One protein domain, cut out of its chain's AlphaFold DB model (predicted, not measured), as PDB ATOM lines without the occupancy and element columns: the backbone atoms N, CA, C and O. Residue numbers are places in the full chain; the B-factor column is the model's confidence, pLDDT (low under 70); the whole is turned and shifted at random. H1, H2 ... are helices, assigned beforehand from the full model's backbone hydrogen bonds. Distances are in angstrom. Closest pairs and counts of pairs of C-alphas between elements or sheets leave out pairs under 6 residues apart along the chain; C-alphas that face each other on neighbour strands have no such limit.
ATOM      1  N   ASN A   3     -60.774  74.378 165.570       84.56
ATOM      2  CA  ASN A   3     -59.499  75.023 165.912       84.56
ATOM      3  C   ASN A   3     -58.822  75.776 164.758       84.56
ATOM      4  O   ASN A   3     -58.111  76.737 165.000       84.56
ATOM      5  N   ARG A   4     -59.008  75.333 163.509       84.06
ATOM      6  CA  ARG A   4     -58.415  75.984 162.328       84.06
ATOM      7  C   ARG A   4     -59.362  76.956 161.631       84.06
ATOM      8  O   ARG A   4     -58.917  77.687 160.765       84.06
ATOM      9  N   GLN A   5     -60.661  76.872 161.907       80.62
ATOM     10  CA  GLN A   5     -61.687  77.631 161.183       80.62
ATOM     11  C   GLN A   5     -62.258  78.784 162.007       80.62
ATOM     12  O   GLN A   5     -62.683  79.772 161.435       80.62
ATOM     13  N   CYS A   6     -62.262  78.649 163.330       85.12
ATOM     14  CA  CYS A   6     -62.869  79.604 164.253       85.12
ATOM     15  C   CYS A   6     -61.865  80.066 165.323       85.12
ATOM     16  O   CYS A   6     -61.845  81.236 165.691       85.12
ATOM     17  N   LEU A   7     -60.976  79.174 165.782       91.12
ATOM     18  CA  LEU A   7     -60.081  79.444 166.919       91.12
ATOM     19  C   LEU A   7     -58.600  79.612 166.532       91.12
ATOM     20  O   LEU A   7     -57.725  79.360 167.359       91.12
ATOM     21  N   ASP A   8     -58.292  80.020 165.296       90.50
ATOM     22  CA  ASP A   8     -56.895  80.240 164.865       90.50
ATOM     23  C   ASP A   8     -56.274  81.530 165.443       90.50
ATOM     24  O   ASP A   8     -55.062  81.744 165.372       90.50
ATOM     25  N   ARG A   9     -57.117  82.361 166.062       88.56
ATOM     26  CA  ARG A   9     -56.795  83.649 166.664       88.56
ATOM     27  C   ARG A   9     -57.098  83.645 168.156       88.56
ATOM     28  O   ARG A   9     -57.969  82.924 168.639       88.56
ATOM     29  N   ARG A  10     -56.409  84.511 168.902       89.94
ATOM     30  CA  ARG A  10     -56.710  84.727 170.320       89.94
ATOM     31  C   ARG A  10     -58.040  85.468 170.458       89.94
ATOM     32  O   ARG A  10     -58.169  86.583 169.959       89.94
ATOM     33  N   ILE A  11     -58.973  84.875 171.195       91.06
ATOM     34  CA  ILE A  11     -60.229  85.507 171.597       91.06
ATOM     35  C   ILE A  11     -60.096  85.890 173.080       91.06
ATOM     36  O   ILE A  11     -59.850  85.005 173.901       91.06
ATOM     37  N   PRO A  12     -60.141  87.189 173.426       87.69
ATOM     38  CA  PRO A  12     -59.878  87.646 174.789       87.69
ATOM     39  C   PRO A  12     -61.048  87.403 175.750       87.69
ATOM     40  O   PRO A  12     -60.803  87.213 176.939       87.69
ATOM     41  N   ASP A  13     -62.279  87.361 175.239       94.38
ATOM     42  CA  ASP A  13     -63.505  87.322 176.035       94.38
ATOM     43  C   ASP A  13     -64.272  86.014 175.835       94.38
ATOM     44  O   ASP A  13     -64.466  85.542 174.711       94.38
ATOM     45  N   GLN A  14     -64.757  85.438 176.935       93.00
ATOM     46  CA  GLN A  14     -65.501  84.178 176.901       93.00
ATOM     47  C   GLN A  14     -66.829  84.309 176.146       93.00
ATOM     48  O   GLN A  14     -67.205  83.393 175.423       93.00
ATOM     49  N   GLU A  15     -67.517  85.444 176.269       95.06
ATOM     50  CA  GLU A  15     -68.785  85.685 175.569       95.06
ATOM     51  C   GLU A  15     -68.597  85.673 174.047       95.06
ATOM     52  O   GLU A  15     -69.357  85.027 173.324       95.06
ATOM     53  N   VAL A  16     -67.526  86.317 173.569       92.00
ATOM     54  CA  VAL A  16     -67.158  86.341 172.148       92.00
ATOM     55  C   VAL A  16     -66.790  84.939 171.672       92.00
ATOM     56  O   VAL A  16     -67.233  84.515 170.607       92.00
ATOM     57  N   LEU A  17     -66.039  84.186 172.480       93.56
ATOM     58  CA  LEU A  17     -65.697  82.797 172.175       93.56
ATOM     59  C   LEU A  17     -66.954  81.929 172.032       93.56
ATOM     60  O   LEU A  17     -67.058  81.151 171.086       93.56
ATOM     61  N   THR A  18     -67.913  82.061 172.948       94.75
ATOM     62  CA  THR A  18     -69.162  81.294 172.905       94.75
ATOM     63  C   THR A  18     -69.988  81.627 171.664       94.75
ATOM     64  O   THR A  18     -70.483  80.707 171.015       94.75
ATOM     65  N   ALA A  19     -70.103  82.907 171.302       94.12
ATOM     66  CA  ALA A  19     -70.846  83.325 170.114       94.12
ATOM     67  C   ALA A  19     -70.219  82.790 168.812       94.12
ATOM     68  O   ALA A  19     -70.926  82.265 167.954       94.12
ATOM     69  N   GLU A  20     -68.894  82.868 168.689       92.75
ATOM     70  CA  GLU A  20     -68.140  82.370 167.530       92.75
ATOM     71  C   GLU A  20     -68.273  80.847 167.371       92.75
ATOM     72  O   GLU A  20     -68.526  80.346 166.272       92.75
ATOM     73  N   VAL A  21     -68.162  80.100 168.476       93.44
ATOM     74  CA  VAL A  21     -68.345  78.641 168.467       93.44
ATOM     75  C   VAL A  21     -69.777  78.277 168.077       93.44
ATOM     76  O   VAL A  21     -69.956  77.396 167.239       93.44
ATOM     77  N   ALA A  22     -70.782  78.970 168.621       94.44
ATOM     78  CA  ALA A  22     -72.186  78.708 168.306       94.44
ATOM     79  C   ALA A  22     -72.495  78.939 166.817       94.44
ATOM     80  O   ALA A  22     -73.111  78.086 166.180       94.44
ATOM     81  N   ALA A  23     -72.009  80.044 166.244       93.25
ATOM     82  CA  ALA A  23     -72.182  80.340 164.824       93.25
ATOM     83  C   ALA A  23     -71.509  79.282 163.930       93.25
ATOM     84  O   ALA A  23     -72.103  78.796 162.966       93.25
ATOM     85  N   TRP A  24     -70.287  78.867 164.281       92.19
ATOM     86  CA  TRP A  24     -69.576  77.824 163.542       92.19
ATOM     87  C   TRP A  24     -70.269  76.455 163.640       92.19
ATOM     88  O   TRP A  24     -70.315  75.705 162.661       92.19
ATOM     89  N   GLU A  25     -70.804  76.105 164.813       92.19
ATOM     90  CA  GLU A  25     -71.576  74.876 165.011       92.19
ATOM     91  C   GLU A  25     -72.854  74.870 164.170       92.19
ATOM     92  O   GLU A  25     -73.149  73.858 163.532       92.19
ATOM     93  N   GLU A  26     -73.582  75.987 164.123       93.12
ATOM     94  CA  GLU A  26     -74.789  76.128 163.308       93.12
ATOM     95  C   GLU A  26     -74.489  75.920 161.818       93.12
ATOM     96  O   GLU A  26     -75.117  75.075 161.175       93.12
ATOM     97  N   GLU A  27     -73.470  76.597 161.282       90.94
ATOM     98  CA  GLU A  27     -73.049  76.446 159.883       90.94
ATOM     99  C   GLU A  27     -72.602  75.006 159.571       90.94
ATOM    100  O   GLU A  27     -72.997  74.398 158.568       90.94
ATOM    101  N   ARG A  28     -71.805  74.402 160.457       89.81
ATOM    102  CA  ARG A  28     -71.361  73.009 160.311       89.81
ATOM    103  C   ARG A  28     -72.530  72.022 160.323       89.81
ATOM    104  O   ARG A  28     -72.506  71.032 159.588       89.81
ATOM    105  N   ASN A  29     -73.519  72.254 161.177       90.50
ATOM    106  CA  ASN A  29     -74.687  71.388 161.277       90.50
ATOM    107  C   ASN A  29     -75.598  71.563 160.055       90.50
ATOM    108  O   ASN A  29     -76.063  70.565 159.504       90.50
ATOM    109  N   ALA A  30     -75.772  72.796 159.572       90.75
ATOM    110  CA  ALA A  30     -76.528  73.097 158.358       90.75
ATOM    111  C   ALA A  30     -75.891  72.481 157.099       90.75
ATOM    112  O   ALA A  30     -76.596  71.979 156.226       90.75
ATOM    113  N   THR A  31     -74.557  72.448 157.023       88.38
ATOM    114  CA  THR A  31     -73.823  71.792 155.923       88.38
ATOM    115  C   THR A  31     -73.879  70.259 155.970       88.38
ATOM    116  O   THR A  31     -73.410  69.604 155.039       88.38
ATOM    117  N   GLY A  32     -74.459  69.663 157.021       84.62
ATOM    118  CA  GLY A  32     -74.662  68.216 157.114       84.62
ATOM    119  C   GLY A  32     -73.357  67.422 157.192       84.62
ATOM    120  O   GLY A  32     -73.294  66.285 156.723       84.62
ATOM    121  N   ALA A  33     -72.295  68.010 157.753       79.69
ATOM    122  CA  ALA A  33     -70.981  67.383 157.823       79.69
ATOM    123  C   ALA A  33     -71.009  66.085 158.657       79.69
ATOM    124  O   ALA A  33     -70.874  66.103 159.883       79.69
ATOM    125  N   THR A  34     -71.134  64.934 157.995       81.25
ATOM    126  CA  THR A  34     -71.161  63.625 158.659       81.25
ATOM    127  C   THR A  34     -69.773  63.193 159.117       81.25
ATOM    128  O   THR A  34     -68.793  63.285 158.374       81.25
ATOM    129  N   ILE A  35     -69.689  62.647 160.328       81.56
ATOM    130  CA  ILE A  35     -68.485  61.971 160.811       81.56
ATOM    131  C   ILE A  35     -68.483  60.548 160.250       81.56
ATOM    132  O   ILE A  35     -69.427  59.790 160.462       81.56
ATOM    133  N   ASN A  36     -67.404  60.172 159.565       83.38
ATOM    134  CA  ASN A  36     -67.188  58.786 159.163       83.38
ATOM    135  C   ASN A  36     -66.668  57.981 160.365       83.38
ATOM    136  O   ASN A  36     -65.468  57.958 160.657       83.38
ATOM    137  N   TRP A  37     -67.596  57.373 161.100       83.75
ATOM    138  CA  TRP A  37     -67.289  56.542 162.256       83.75
ATOM    139  C   TRP A  37     -66.609  55.237 161.825       83.75
ATOM    140  O   TRP A  37     -67.123  54.492 161.000       83.75
ATOM    141  N   ARG A  38     -65.454  54.927 162.429       84.56
ATOM    142  CA  ARG A  38     -64.686  53.698 162.137       84.56
ATOM    143  C   ARG A  38     -65.207  52.445 162.851       84.56
ATOM    144  O   ARG A  38     -64.624  51.376 162.700       84.56
ATOM    145  N   PHE A  39     -66.224  52.580 163.693       85.88
ATOM    146  CA  PHE A  39     -66.805  51.495 164.477       85.88
ATOM    147  C   PHE A  39     -68.246  51.843 164.855       85.88
ATOM    148  O   PHE A  39     -68.604  53.020 164.930       85.88
ATOM    149  N   THR A  40     -69.072  50.821 165.084       88.25
ATOM    150  CA  THR A  40     -70.467  51.017 165.493       88.25
ATOM    151  C   THR A  40     -70.555  51.489 166.947       88.25
ATOM    152  O   THR A  40     -69.619  51.319 167.730       88.25
ATOM    153  N   THR A  41     -71.700  52.033 167.365       84.56
ATOM    154  CA  THR A  41     -71.940  52.369 168.781       84.56
ATOM    155  C   THR A  41     -71.779  51.155 169.705       84.56
ATOM    156  O   THR A  41     -71.311  51.303 170.834       84.56
ATOM    157  N   ALA A  42     -72.119  49.951 169.236       87.19
ATOM    158  CA  ALA A  42     -71.920  48.717 169.990       87.19
ATOM    159  C   ALA A  42     -70.423  48.409 170.174       87.19
ATOM    160  O   ALA A  42     -69.968  48.210 171.301       87.19
ATOM    161  N   ASP A  43     -69.640  48.478 169.095       88.31
ATOM    162  CA  ASP A  43     -68.186  48.273 169.137       88.31
ATOM    163  C   ASP A  43     -67.477  49.324 170.001       88.31
ATOM    164  O   ASP A  43     -66.515  49.015 170.708       88.31
ATOM    165  N   ALA A  44     -67.969  50.569 169.970       87.69
ATOM    166  CA  ALA A  44     -67.484  51.662 170.805       87.69
ATOM    167  C   ALA A  44     -67.575  51.305 172.289       87.69
ATOM    168  O   ALA A  44     -66.598  51.452 173.020       87.69
ATOM    169  N   ARG A  45     -68.733  50.794 172.728       85.88
ATOM    170  CA  ARG A  45     -68.979  50.430 174.131       85.88
ATOM    171  C   ARG A  45     -68.075  49.296 174.607       85.88
ATOM    172  O   ARG A  45     -67.699  49.281 175.773       85.88
ATOM    173  N   ILE A  46     -67.679  48.388 173.713       86.31
ATOM    174  CA  ILE A  46     -66.735  47.309 174.029       86.31
ATOM    175  C   ILE A  46     -65.306  47.862 174.134       86.31
ATOM    176  O   ILE A  46     -64.627  47.639 175.139       86.31
ATOM    177  N   LYS A  47     -64.846  48.605 173.115       85.75
ATOM    178  CA  LYS A  47     -63.471  49.138 173.057       85.75
ATOM    179  C   LYS A  47     -63.200  50.200 174.124       85.75
ATOM    180  O   LYS A  47     -62.109  50.234 174.681       85.75
ATOM    181  N   LEU A  48     -64.189  51.042 174.419       87.62
ATOM    182  CA  LEU A  48     -64.100  52.168 175.352       87.62
ATOM    183  C   LEU A  48     -64.766  51.870 176.697       87.62
ATOM    184  O   LEU A  48     -65.126  52.794 177.421       87.62
ATOM    185  N   LYS A  49     -64.929  50.592 177.058       85.12
ATOM    186  CA  LYS A  49     -65.603  50.173 178.297       85.12
ATOM    187  C   LYS A  49     -65.101  50.890 179.556       85.12
ATOM    188  O   LYS A  49     -65.877  51.118 180.468       85.12
ATOM    189  N   HIS A  50     -63.822  51.271 179.596       85.19
ATOM    190  CA  HIS A  50     -63.212  51.957 180.737       85.19
ATOM    191  C   HIS A  50     -63.642  53.430 180.883       85.19
ATOM    192  O   HIS A  50     -63.378  54.031 181.918       85.19
ATOM    193  N   LEU A  51     -64.221  54.039 179.838       86.25
ATOM    194  CA  LEU A  51     -64.726  55.419 179.863       86.25
ATOM    195  C   LEU A  51     -66.162  55.501 180.381       86.25
ATOM    196  O   LEU A  51     -66.620  56.585 180.730       86.25
ATOM    197  N   TYR A  52     -66.880  54.381 180.402       79.31
ATOM    198  CA  TYR A  52     -68.255  54.340 180.867       79.31
ATOM    199  C   TYR A  52     -68.282  53.884 182.326       79.31
ATOM    200  O   TYR A  52     -67.700  52.844 182.639       79.31
TER     201      TYR A  52
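AT A GLANCE: This is residues 3 to 52 of the 59 residues of the protein "Mobile element protein" of uncultured Chloroflexia bacterium (UniProt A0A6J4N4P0). A long helix, H1, and a short helix, H2, stand well apart at the two ends of an open, extended model, joined by a stretched-out link. Before H1, residues 3 to 13 fold back beside it, while residues 26 to 38 and 40 to 46 stand free. The printed part has 50 residues with two named helices, H1 then H2, and no named strand; its class is all helix, though under half of the residues, 24 of 50, are in named elements. It is extended, with a radius of gyration of the C-alphas of 15.9 A, and elongated, spanning 41 by 26 by 16 A.

HOW THE PARTS SIT: After residues 3 to 13 comes H1, residues 14 to 30. H2, residues 41 to 47, follows after a short link of 10 residues. H1 and H2 are apart: no C-alpha of the one is within 8 A of the other. In H1 and H2 every O i to N i+4 pair is within hydrogen-bond range.

IN THESE COORDINATES: Residues 3 to 5 are a helical run too short for a name. H1 begins with C-alpha 14 at (-65.501, 84.178, 176.901) and ends with C-alpha 30 at (-76.528, 73.097, 158.358), 24.3 A from first to last C-alpha. H2 begins with C-alpha 41 at (-71.940, 52.369, 168.781) and ends with C-alpha 47 at (-63.471, 49.138, 173.057), 10.0 A from first to last C-alpha. Residues 49 to 51 are another short helical run.

THE WHOLE: The two C-alphas farthest apart are those of Pro 12 and Ala 42, at 41.0 A. The C-alphas of Asn 3 and Tyr 52, the first and last printed, are 27.0 A apart. The printed part has no cut. The mean pLDDT of the printed part is 88.3, and no printed residue is under 70.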